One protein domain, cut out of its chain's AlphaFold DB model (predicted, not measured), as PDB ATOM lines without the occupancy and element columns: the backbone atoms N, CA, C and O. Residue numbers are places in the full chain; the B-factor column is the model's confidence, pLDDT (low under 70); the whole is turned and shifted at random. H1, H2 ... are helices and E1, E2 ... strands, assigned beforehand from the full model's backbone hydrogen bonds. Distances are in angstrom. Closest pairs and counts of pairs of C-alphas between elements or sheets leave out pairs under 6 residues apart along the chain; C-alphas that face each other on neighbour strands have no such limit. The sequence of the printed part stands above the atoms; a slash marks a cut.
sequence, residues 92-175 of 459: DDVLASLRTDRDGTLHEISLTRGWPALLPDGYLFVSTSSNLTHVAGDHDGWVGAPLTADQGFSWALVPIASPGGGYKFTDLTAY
ATOM      1  N   ASP A  92     -10.758  35.739  31.173       96.12
ATOM      2  CA  ASP A  92     -11.891  35.459  30.290       96.12
ATOM      3  C   ASP A  92     -11.512  34.488  29.168       96.12
ATOM      4  O   ASP A  92     -12.300  33.592  28.859       96.12
ATOM      5  N   ASP A  93     -10.298  34.608  28.620       94.50
ATOM      6  CA  ASP A  93      -9.794  33.692  27.592       94.50
ATOM      7  C   ASP A  93      -9.676  32.263  28.137       94.50
ATOM      8  O   ASP A  93     -10.186  31.325  27.526       94.50
ATOM      9  N   VAL A  94      -9.075  32.088  29.322       96.62
ATOM     10  CA  VAL A  94      -8.918  30.753  29.928       96.62
ATOM     11  C   VAL A  94     -10.267  30.128  30.252       96.62
ATOM     12  O   VAL A  94     -10.490  28.958  29.953       96.62
ATOM     13  N   LEU A  95     -11.187  30.896  30.843       97.88
ATOM     14  CA  LEU A  95     -12.520  30.395  31.171       97.88
ATOM     15  C   LEU A  95     -13.316  30.041  29.907       97.88
ATOM     16  O   LEU A  95     -14.060  29.061  29.909       97.88
ATOM     17  N   ALA A  96     -13.171  30.805  28.822       97.38
ATOM     18  CA  ALA A  96     -13.796  30.487  27.541       97.38
ATOM     19  C   ALA A  96     -13.240  29.189  26.929       97.38
ATOM     20  O   ALA A  96     -14.026  28.360  26.459       97.38
ATOM     21  N   SER A  97     -11.922  28.975  26.992       97.00
ATOM     22  CA  SER A  97     -11.291  27.728  26.546       97.00
ATOM     23  C   SER A  97     -11.726  26.538  27.403       97.00
ATOM     24  O   SER A  97     -12.190  25.544  26.854       97.00
ATOM     25  N   LEU A  98     -11.737  26.672  28.736       97.81
ATOM     26  CA  LEU A  98     -12.190  25.616  29.654       97.81
ATOM     27  C   LEU A  98     -13.652  25.201  29.427       97.81
ATOM     28  O   LEU A  98     -13.984  24.025  29.539       97.81
ATOM     29  N   ARG A  99     -14.545  26.145  29.103       97.88
ATOM     30  CA  ARG A  99     -15.946  25.829  28.760       97.88
ATOM     31  C   ARG A  99     -16.077  25.125  27.406       97.88
ATOM     32  O   ARG A  99     -17.071  24.443  27.178       97.88
ATOM     33  N   THR A 100     -15.116  25.335  26.508       97.69
ATOM     34  CA  THR A 100     -15.104  24.750  25.160       97.69
ATOM     35  C   THR A 100     -14.529  23.338  25.183       97.69
ATOM     36  O   THR A 100     -15.153  22.409  24.679       97.69
ATOM     37  N   ASP A 101     -13.357  23.190  25.796       97.69
ATOM     38  CA  ASP A 101     -12.638  21.936  25.973       97.69
ATOM     39  C   ASP A 101     -11.872  21.983  27.299       97.69
ATOM     40  O   ASP A 101     -10.732  22.448  27.381       97.69
ATOM     41  N   ARG A 102     -12.536  21.538  28.368       96.94
ATOM     42  CA  ARG A 102     -11.995  21.589  29.730       96.94
ATOM     43  C   ARG A 102     -10.694  20.807  29.853       96.94
ATOM     44  O   ARG A 102      -9.720  21.329  30.386       96.94
ATOM     45  N   ASP A 103     -10.700  19.563  29.388       95.94
ATOM     46  CA  ASP A 103      -9.599  18.632  29.618       95.94
ATOM     47  C   ASP A 103      -8.416  18.977  28.698       95.94
ATOM     48  O   ASP A 103      -7.281  19.029  29.173       95.94
ATOM     49  N   GLY A 104      -8.681  19.352  27.439       96.56
ATOM     50  CA  GLY A 104      -7.653  19.866  26.532       96.56
ATOM     51  C   GLY A 104      -7.019  21.168  27.025       96.56
ATOM     52  O   GLY A 104      -5.800  21.298  27.007       96.56
ATOM     53  N   THR A 105      -7.809  22.101  27.570       96.94
ATOM     54  CA  THR A 105      -7.275  23.361  28.124       96.94
ATOM     55  C   THR A 105      -6.437  23.126  29.385       96.94
ATOM     56  O   THR A 105      -5.389  23.752  29.562       96.94
ATOM     57  N   LEU A 106      -6.878  22.228  30.278       96.62
ATOM     58  CA  LEU A 106      -6.100  21.842  31.462       96.62
ATOM     59  C   LEU A 106      -4.755  21.247  31.051       96.62
ATOM     60  O   LEU A 106      -3.727  21.656  31.594       96.62
ATOM     61  N   HIS A 107      -4.763  20.349  30.067       95.75
ATOM     62  CA  HIS A 107      -3.566  19.723  29.520       95.75
ATOM     63  C   HIS A 107      -2.629  20.735  28.844       95.75
ATOM     64  O   HIS A 107      -1.463  20.826  29.235       95.75
ATOM     65  N   GLU A 108      -3.132  21.575  27.938       95.19
ATOM     66  CA  GLU A 108      -2.353  22.601  27.230       95.19
ATOM     67  C   GLU A 108      -1.662  23.564  28.202       95.19
ATOM     68  O   GLU A 108      -0.448  23.786  28.128       95.19
ATOM     69  N   ILE A 109      -2.415  24.114  29.161       95.19
ATOM     70  CA  ILE A 109      -1.852  25.014  30.171       95.19
ATOM     71  C   ILE A 109      -0.875  24.251  31.061       95.19
ATOM     72  O   ILE A 109       0.171  24.807  31.401       95.19
ATOM     73  N   SER A 110      -1.153  22.985  31.399       93.69
ATOM     74  CA  SER A 110      -0.219  22.166  32.174       93.69
ATOM     75  C   SER A 110       1.114  21.987  31.459       93.69
ATOM     76  O   SER A 110       2.122  21.984  32.146       93.69
ATOM     77  N   LEU A 111       1.155  21.912  30.122       91.19
ATOM     78  CA  LEU A 111       2.385  21.752  29.340       91.19
ATOM     79  C   LEU A 111       3.133  23.068  29.112       91.19
ATOM     80  O   LEU A 111       4.357  23.093  29.247       91.19
ATOM     81  N   THR A 112       2.423  24.157  28.826       90.12
ATOM     82  CA  THR A 112       3.020  25.437  28.403       90.12
ATOM     83  C   THR A 112       3.381  26.340  29.585       90.12
ATOM     84  O   THR A 112       4.529  26.758  29.753       90.12
ATOM     85  N   ARG A 113       2.411  26.622  30.461       89.94
ATOM     86  CA  ARG A 113       2.522  27.653  31.514       89.94
ATOM     87  C   ARG A 113       2.642  27.067  32.916       89.94
ATOM     88  O   ARG A 113       3.367  27.620  33.750       89.94
ATOM     89  N   GLY A 114       1.993  25.929  33.133       94.62
ATOM     90  CA  GLY A 114       1.832  25.245  34.407       94.62
ATOM     91  C   GLY A 114       0.677  25.796  35.247       94.62
ATOM     92  O   GLY A 114       0.438  27.005  35.268       94.62
ATOM     93  N   TRP A 115       0.001  24.906  35.976       97.25
ATOM     94  CA  TRP A 115      -0.967  25.281  37.010       97.25
ATOM     95  C   TRP A 115      -0.287  25.451  38.384       97.25
ATOM     96  O   TRP A 115       0.693  24.750  38.655       97.25
ATOM     97  N   PRO A 116      -0.774  26.364  39.248       97.94
ATOM     98  CA  PRO A 116      -1.813  27.351  38.959       97.94
ATOM     99  C   PRO A 116      -1.287  28.423  37.992       97.94
ATOM    100  O   PRO A 116      -0.126  28.838  38.066       97.94
ATOM    101  N   ALA A 117      -2.136  28.865  37.064       96.31
ATOM    102  CA  ALA A 117      -1.709  29.730  35.970       96.31
ATOM    103  C   ALA A 117      -1.540  31.177  36.451       96.31
ATOM    104  O   ALA A 117      -2.438  31.748  37.068       96.31
ATOM    105  N   LEU A 118      -0.395  31.795  36.153       95.12
ATOM    106  CA  LEU A 118      -0.163  33.208  36.461       95.12
ATOM    107  C   LEU A 118      -0.887  34.097  35.440       95.12
ATOM    108  O   LEU A 118      -0.559  34.067  34.253       95.12
ATOM    109  N   LEU A 119      -1.815  34.916  35.929       95.44
ATOM    110  CA  LEU A 119      -2.546  35.944  35.187       95.44
ATOM    111  C   LEU A 119      -2.175  37.348  35.715       95.44
ATOM    112  O   LEU A 119      -1.572  37.454  36.787       95.44
ATOM    113  N   PRO A 120      -2.535  38.442  35.011       93.25
ATOM    114  CA  PRO A 120      -2.214  39.804  35.453       93.25
ATOM    115  C   PRO A 120      -2.678  40.149  36.878       93.25
ATOM    116  O   PRO A 120      -1.958  40.840  37.597       93.25
ATOM    117  N   ASP A 121      -3.840  39.639  37.298       93.38
ATOM    118  CA  ASP A 121      -4.455  39.977  38.590       93.38
ATOM    119  C   ASP A 121      -4.199  38.934  39.699       93.38
ATOM    120  O   ASP A 121      -4.657  39.102  40.830       93.38
ATOM    121  N   GLY A 122      -3.466  37.851  39.411       95.81
ATOM    122  CA  GLY A 122      -3.162  36.812  40.398       95.81
ATOM    123  C   GLY A 122      -2.940  35.428  39.800       95.81
ATOM    124  O   GLY A 122      -2.679  35.272  38.610       95.81
ATOM    125  N   TYR A 123      -3.051  34.406  40.645       97.62
ATOM    126  CA  TYR A 123      -2.960  33.008  40.234       97.62
ATOM    127  C   TYR A 123      -4.356  32.424  40.053       97.62
ATOM    128  O   TYR A 123      -5.191  32.511  40.955       97.62
ATOM    129  N   LEU A 124      -4.599  31.841  38.882       98.31
ATOM    130  CA  LEU A 124      -5.817  31.115  38.568       98.31
ATOM    131  C   LEU A 124      -5.668  29.653  38.989       98.31
ATOM    132  O   LEU A 124      -4.838  28.914  38.457       98.31
ATOM    133  N   PHE A 125      -6.522  29.251  39.919       98.44
ATOM    134  CA  PHE A 125      -6.704  27.876  40.356       98.44
ATOM    135  C   PHE A 125      -7.945  27.309  39.685       98.44
ATOM    136  O   PHE A 125      -8.976  27.982  39.651       98.44
ATOM    137  N   VAL A 126      -7.855  26.080  39.182       98.19
ATOM    138  CA  VAL A 126      -8.965  25.380  38.531       98.19
ATOM    139  C   VAL A 126      -9.058  23.972  39.100       98.19
ATOM    140  O   VAL A 126      -8.089  23.225  39.078       98.19
ATOM    141  N   SER A 127     -10.235  23.613  39.600       97.50
ATOM    142  CA  SER A 127     -10.553  22.280  40.102       97.50
ATOM    143  C   SER A 127     -11.625  21.645  39.225       97.50
ATOM    144  O   SER A 127     -12.631  22.277  38.898       97.50
ATOM    145  N   THR A 128     -11.442  20.376  38.870       95.88
ATOM    146  CA  THR A 128     -12.476  19.553  38.220       95.88
ATOM    147  C   THR A 128     -13.328  18.780  39.227       95.88
ATOM    148  O   THR A 128     -14.324  18.164  38.847       95.88
ATOM    149  N   SER A 129     -12.970  18.820  40.515       95.00
ATOM    150  CA  SER A 129     -13.741  18.185  41.579       95.00
ATOM    151  C   SER A 129     -14.963  19.028  41.927       95.00
ATOM    152  O   SER A 129     -14.847  20.206  42.257       95.00
ATOM    153  N   SER A 130     -16.143  18.407  41.911       92.50
ATOM    154  CA  SER A 130     -17.387  19.043  42.362       92.50
ATOM    155  C   SER A 130     -17.501  19.141  43.885       92.50
ATOM    156  O   SER A 130     -18.374  19.846  44.383       92.50
ATOM    157  N   ASN A 131     -16.669  18.396  44.619       94.62
ATOM    158  CA  ASN A 131     -16.767  18.282  46.074       94.62
ATOM    159  C   ASN A 131     -15.834  19.264  46.786       94.62
ATOM    160  O   ASN A 131     -16.173  19.768  47.851       94.62
ATOM    161  N   LEU A 132     -14.681  19.568  46.186       97.06
ATOM    162  CA  LEU A 132     -13.705  20.498  46.746       97.06
ATOM    163  C   LEU A 132     -14.075  21.919  46.321       97.06
ATOM    164  O   LEU A 132     -13.928  22.297  45.161       97.06
ATOM    165  N   THR A 133     -14.605  22.689  47.264       97.56
ATOM    166  CA  THR A 133     -15.250  23.988  47.015       97.56
ATOM    167  C   THR A 133     -14.351  25.189  47.295       97.56
ATOM    168  O   THR A 133     -14.763  26.322  47.062       97.56
ATOM    169  N   HIS A 134     -13.140  24.960  47.797       98.62
ATOM    170  CA  HIS A 134     -12.181  25.988  48.184       98.62
ATOM    171  C   HIS A 134     -10.769  25.625  47.712       98.62
ATOM    172  O   HIS A 134     -10.447  24.456  47.490       98.62
ATOM    173  N   VAL A 135      -9.911  26.635  47.614       98.56
ATOM    174  CA  VAL A 135      -8.453  26.485  47.568       98.56
ATOM    175  C   VAL A 135      -7.864  27.078  48.843       98.56
ATOM    176  O   VAL A 135      -8.213  28.193  49.210       98.56
ATOM    177  N   ALA A 136      -7.001  26.336  49.529       98.25
ATOM    178  CA  ALA A 136      -6.366  26.756  50.778       98.25
ATOM    179  C   ALA A 136      -4.859  26.499  50.707       98.25
ATOM    180  O   ALA A 136      -4.431  25.522  50.090       98.25
ATOM    181  N   GLY A 137      -4.045  27.343  51.338       97.38
ATOM    182  CA  GLY A 137      -2.600  27.132  51.362       97.38
ATOM    183  C   GLY A 137      -1.832  28.125  52.222       97.38
ATOM    184  O   GLY A 137      -2.390  28.903  52.988       97.38
ATOM    185  N   ASP A 138      -0.513  28.152  52.073       96.69
ATOM    186  CA  ASP A 138       0.330  29.035  52.894       96.69
ATOM    187  C   ASP A 138       0.036  30.525  52.656       96.69
ATOM    188  O   ASP A 138       0.194  31.353  53.553       96.69
ATOM    189  N   HIS A 139      -0.429  30.870  51.453       95.19
ATOM    190  CA  HIS A 139      -0.760  32.236  51.049       95.19
ATOM    191  C   HIS A 139      -1.955  32.835  51.810       95.19
ATOM    192  O   HIS A 139      -2.053  34.058  51.897       95.19
ATOM    193  N   ASP A 140      -2.843  32.002  52.363       95.81
ATOM    194  CA  ASP A 140      -4.015  32.426  53.135       95.81
ATOM    195  C   ASP A 140      -4.040  31.851  54.562       95.81
ATOM    196  O   ASP A 140      -5.034  31.992  55.274       95.81
ATOM    197  N   GLY A 141      -2.945  31.223  55.002       96.75
ATOM    198  CA  GLY A 141      -2.872  30.567  56.307       96.75
ATOM    199  C   GLY A 141      -3.831  29.382  56.434       96.75
ATOM    200  O   GLY A 141      -4.284  29.096  57.543       96.75
ATOM    201  N   TRP A 142      -4.136  28.716  55.318       97.06
ATOM    202  CA  TRP A 142      -5.020  27.554  55.225       97.06
ATOM    203  C   TRP A 142      -6.490  27.832  55.584       97.06
ATOM    204  O   TRP A 142      -7.217  26.920  55.979       97.06
ATOM    205  N   VAL A 143      -6.946  29.083  55.437       96.94
ATOM    206  CA  VAL A 143      -8.341  29.482  55.708       96.94
ATOM    207  C   VAL A 143      -9.302  28.985  54.621       96.94
ATOM    208  O   VAL A 143     -10.414  28.570  54.945       96.94
ATOM    209  N   GLY A 144      -8.877  28.992  53.357       96.81
ATOM    210  CA  GLY A 144      -9.669  28.581  52.205       96.81
ATOM    211  C   GLY A 144     -10.377  29.750  51.518       96.81
ATOM    212  O   GLY A 144     -11.321  30.334  52.052       96.81
ATOM    213  N   ALA A 145      -9.980  30.046  50.283       97.50
ATOM    214  CA  ALA A 145     -10.704  30.920  49.370       97.50
ATOM    215  C   ALA A 145     -11.762  30.117  48.584       97.50
ATOM    216  O   ALA A 145     -11.434  29.062  48.033       97.50
ATOM    217  N   PRO A 146     -13.022  30.583  48.502       98.25
ATOM    218  CA  PRO A 146     -14.080  29.859  47.803       98.25
ATOM    219  C   PRO A 146     -13.838  29.830  46.290       98.25
ATOM    220  O   PRO A 146     -13.469  30.840  45.686       98.25
ATOM    221  N   LEU A 147     -14.103  28.680  45.674       98.50
ATOM    222  CA  LEU A 147     -14.107  28.514  44.226       98.50
ATOM    223  C   LEU A 147     -15.478  28.903  43.651       98.50
ATOM    224  O   LEU A 147     -16.532  28.581  44.202       98.50
ATOM    225  N   THR A 148     -15.465  29.566  42.500       98.12
ATOM    226  CA  THR A 148     -16.652  29.857  41.695       98.12
ATOM    227  C   THR A 148     -16.908  28.690  40.750       98.12
ATOM    228  O   THR A 148     -16.066  28.381  39.910       98.12
ATOM    229  N   ALA A 149     -18.064  28.039  40.878       97.44
ATOM    230  CA  ALA A 149     -18.462  26.951  39.990       97.44
ATOM    231  C   ALA A 149     -18.795  27.464  38.580       97.44
ATOM    232  O   ALA A 149     -19.495  28.466  38.424       97.44
ATOM    233  N   ASP A 150     -18.340  26.742  37.556       96.31
ATOM    234  CA  ASP A 150     -18.578  27.050  36.147       96.31
ATOM    235  C   ASP A 150     -18.546  25.763  35.312       96.31
ATOM    236  O   ASP A 150     -17.594  25.005  35.386       96.31
ATOM    237  N   GLN A 151     -19.610  25.487  34.559       92.56
ATOM    238  CA  GLN A 151     -19.784  24.366  33.612       92.56
ATOM    239  C   GLN A 151     -18.735  23.227  33.662       92.56
ATOM    240  O   GLN A 151     -17.931  23.055  32.752       92.56
ATOM    241  N   GLY A 152     -18.786  22.397  34.712       92.69
ATOM    242  CA  GLY A 152     -17.941  21.200  34.835       92.69
ATOM    243  C   GLY A 152     -16.564  21.420  35.477       92.69
ATOM    244  O   GLY A 152     -15.781  20.475  35.543       92.69
ATOM    245  N   PHE A 153     -16.269  22.616  35.972       97.56
ATOM    246  CA  PHE A 153     -15.098  22.946  36.781       97.56
ATOM    247  C   PHE A 153     -15.455  24.013  37.834       97.56
ATOM    248  O   PHE A 153     -16.579  24.507  37.907       97.56
ATOM    249  N   SER A 154     -14.516  24.343  38.709       98.12
ATOM    250  CA  SER A 154     -14.610  25.483  39.623       98.12
ATOM    251  C   SER A 154     -13.281  26.218  39.641       98.12
ATOM    252  O   SER A 154     -12.237  25.597  39.449       98.12
ATOM    253  N   TRP A 155     -13.295  27.529  39.855       98.44
ATOM    254  CA  TRP A 155     -12.084  28.338  39.752       98.44
ATOM    255  C   TRP A 155     -12.005  29.449  40.795       98.44
ATOM    256  O   TRP A 155     -13.020  29.935  41.288       98.44
ATOM    257  N   ALA A 156     -10.791  29.884  41.111       98.31
ATOM    258  CA  ALA A 156     -10.549  31.100  41.878       98.31
ATOM    259  C   ALA A 156      -9.330  31.834  41.326       98.31
ATOM    260  O   ALA A 156      -8.322  31.214  40.995       98.31
ATOM    261  N   LEU A 157      -9.427  33.159  41.255       98.00
ATOM    262  CA  LEU A 157      -8.302  34.032  40.956       98.00
ATOM    263  C   LEU A 157      -7.841  34.684  42.258       98.00
ATOM    264  O   LEU A 157      -8.546  35.526  42.814       98.00
ATOM    265  N   VAL A 158      -6.681  34.260  42.759       97.81
ATOM    266  CA  VAL A 158      -6.175  34.682  44.071       97.81
ATOM    267  C   VAL A 158      -4.939  35.572  43.891       97.81
ATOM    268  O   VAL A 158      -3.935  35.120  43.329       97.81
ATOM    269  N   PRO A 159      -4.964  36.828  44.369       96.56
ATOM    270  CA  PRO A 159      -3.782  37.684  44.391       96.56
ATOM    271  C   PRO A 159      -2.771  37.176  45.428       96.56
ATOM    272  O   PRO A 159      -3.038  37.201  46.629       96.56
ATOM    273  N   ILE A 160      -1.591  36.738  44.981       95.50
ATOM    274  CA  ILE A 160      -0.531  36.213  45.857       95.50
ATOM    275  C   ILE A 160       0.735  37.044  45.660       95.50
ATOM    276  O   ILE A 160       1.423  36.929  44.647       95.50
ATOM    277  N   ALA A 161       1.047  37.885  46.649       90.06
ATOM    278  CA  ALA A 161       2.187  38.804  46.594       90.06
ATOM    279  C   ALA A 161       3.546  38.113  46.809       90.06
ATOM    280  O   ALA A 161       4.583  38.641  46.414       90.06
ATOM    281  N   SER A 162       3.564  36.954  47.468       90.38
ATOM    282  CA  SER A 162       4.786  36.210  47.787       90.38
ATOM    283  C   SER A 162       4.552  34.721  47.537       90.38
ATOM    284  O   SER A 162       4.097  34.022  48.441       90.38
ATOM    285  N   PRO A 163       4.783  34.239  46.302       92.62
ATOM    286  CA  PRO A 163       4.660  32.824  45.992       92.62
ATOM    287  C   PRO A 163       5.823  32.029  46.613       92.62
ATOM    288  O   PRO A 163       6.778  32.597  47.142       92.62
ATOM    289  N   GLY A 164       5.736  30.707  46.543       93.00
ATOM    290  CA  GLY A 164       6.705  29.760  47.095       93.00
ATOM    291  C   GLY A 164       6.085  28.760  48.069       93.00
ATOM    292  O   GLY A 164       6.725  27.763  48.389       93.00
ATOM    293  N   GLY A 165       4.859  29.025  48.522       95.69
ATOM    294  CA  GLY A 165       4.110  28.164  49.432       95.69
ATOM    295  C   GLY A 165       3.315  27.060  48.736       95.69
ATOM    296  O   GLY A 165       3.128  27.071  47.511       95.69
ATOM    297  N   GLY A 166       2.838  26.124  49.550       97.75
ATOM    298  CA  GLY A 166       1.967  25.037  49.134       97.75
ATOM    299  C   GLY A 166       0.484  25.400  49.155       97.75
ATOM    300  O   GLY A 166       0.065  26.352  49.821       97.75
ATOM    301  N   TYR A 167      -0.317  24.634  48.418       98.50
ATOM    302  CA  TYR A 167      -1.775  24.709  48.422       98.50
ATOM    303  C   TYR A 167      -2.419  23.341  48.176       98.50
ATOM    304  O   TYR A 167      -1.789  22.416  47.659       98.50
ATOM    305  N   LYS A 168      -3.697  23.235  48.543       98.56
ATOM    306  CA  LYS A 168      -4.587  22.105  48.255       98.56
ATOM    307  C   LYS A 168      -5.988  22.615  47.918       98.56
ATOM    308  O   LYS A 168      -6.397  23.690  48.367       98.56
ATOM    309  N   PHE A 169      -6.740  21.824  47.163       98.69
ATOM    310  CA  PHE A 169      -8.185  21.985  47.056       98.69
ATOM    311  C   PHE A 169      -8.868  21.323  48.253       98.69
ATOM    312  O   PHE A 169      -8.405  20.304  48.763       98.69
ATOM    313  N   THR A 170      -9.953  21.922  48.742       98.25
ATOM    314  CA  THR A 170     -10.590  21.486  49.986       98.25
ATOM    315  C   THR A 170     -12.084  21.797  50.036       98.25
ATOM    316  O   THR A 170     -12.560  22.739  49.408       98.25
ATOM    317  N   ASP A 171     -12.842  21.015  50.801       97.44
ATOM    318  CA  ASP A 171     -14.199  21.343  51.265       97.44
ATOM    319  C   ASP A 171     -14.206  21.867  52.719       97.44
ATOM    320  O   ASP A 171     -15.243  21.882  53.384       97.44
ATOM    321  N   LEU A 172     -13.033  22.291  53.209       96.44
ATOM    322  CA  LEU A 172     -12.708  22.651  54.595       96.44
ATOM    323  C   LEU A 172     -12.679  21.463  55.576       96.44
ATOM    324  O   LEU A 172     -12.517  21.663  56.779       96.44
ATOM    325  N   THR A 173     -12.810  20.230  55.077       96.12
ATOM    326  CA  THR A 173     -12.684  18.988  55.854       96.12
ATOM    327  C   THR A 173     -11.624  18.059  55.254       96.12
ATOM    328  O   THR A 173     -10.719  17.618  55.961       96.12
ATOM    329  N   ALA A 174     -11.713  17.774  53.956       96.06
ATOM    330  CA  ALA A 174     -10.749  17.021  53.167       96.06
ATOM    331  C   ALA A 174      -9.832  17.974  52.394       96.06
ATOM    332  O   ALA A 174     -10.276  19.021  51.929       96.06
ATOM    333  N   TYR A 175      -8.557  17.615  52.247       97.38
ATOM    334  CA  TYR A 175      -7.557  18.412  51.537       97.38
ATOM    335  C   TYR A 175      -6.827  17.533  50.527       97.38
ATOM    336  O   TYR A 175      -6.159  16.572  50.908       97.38
TER     337      TYR A 175
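What this domain is: This is residues 92 to 175 of the 459 residues of an uncharacterized protein of Chondromyces crocatus (UniProt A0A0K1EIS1). A twisted antiparallel sheet of four strands, E1, E2, E5 and E4, stands as the middle layer between a pair of helices on one side and a two-stranded ribbon, E3 and E6, on the other. The helices H1 and H2 make a V joined at Asp 101; H1 covers part of one face of the sheet, while H2 only grazes it. The printed part has 84 residues with two named helices and six named strands, in the order H1, H2, E1, E2, E3, E4, E5, E6, and its class is mixed, helices and strands. The four-stranded sheet has the order E1, E2, E5, E4, and both it and the pair E3 and E6 are antiparallel throughout. The whole is compact, with a radius of gyration of the C-alphas of 12.3 A, and rounded, spanning 33 by 27 by 19 A.

How they stand to each other: H1, residues 92 to 100, and H2, residues 102 to 112, touch, and their closest C-alphas are those of Leu 98 and Thr 105, 5.6 A apart. They run opposite ways at a steep tilt of 51 degrees. In both helices each O i to N i+4 pair is within hydrogen-bond range. E1, residues 117 to 119, and E2, residues 122 to 127, form a hairpin, with N 119 and O 122 within hydrogen-bond range at 2.8 A. E2 is also the antiparallel neighbour of E5, residues 153 to 158, at 160 degrees between their directions, with N 125 and O 156 at 2.9 A and N 154 and O 127 at 2.8 A. E4, residues 148 to 150, forms a hairpin with E5, with N 148 and O 155 at 2.8 A. E1 and E4 are the edge strands of this sheet. The sheet is only just strongly twisted, its C-alphas lying up to 4.3 A off their best plane, and its strands' lines turn by 74 degrees from edge to edge. H1 is on the sheet at a height of 8.4 A; it is only just over E5, with 3 of its C-alphas falling on that strand, and runs along the strands, at 14 degrees to E5 on the local plane. H2 only grazes the sheet, with its residues 102 to 110. E3, residues 134 to 137, and E6, residues 166 to 170, are antiparallel neighbours at 156 degrees, with N 136 and O 168 at 3.0 A. The closest C-alphas of E3 and E5 are those of Val 135 and Ala 156, 7.6 A apart, and those of E2 and E6 are Ser 127 and Phe 169, 7.4 A apart. H1 and H2 are both apart from E3 and E6.

Where its parts are: H1 begins at C-alpha 92, at (-11.891, 35.459, 30.290), and measures 12.3 A from first to last C-alpha. H2 measures 15.6 A and ends at C-alpha 112, at (3.020, 25.437, 28.403). E1 has three residues, and E2 measures 16.3 A. E3 measures 10.2 A, E4 has three residues, and E5 measures 16.4 A. E6 measures 13.1 A and ends at C-alpha 170, at (-10.590, 21.486, 49.986).

The domain as a whole: The C-alphas farthest apart are those of Thr 100 and Gly 141, at 34.0 A, and the first and last printed C-alphas, of Asp 92 and Tyr 175, are 27.6 A apart. The printed part has no cut, and no link is long. The ten residues between E3 and E4 make a short link, within which residues 145 to 146 pair antiparallel with residues 134 to 135 of E3. The mean pLDDT of the printed part is 96.2, and no printed residue is under 70.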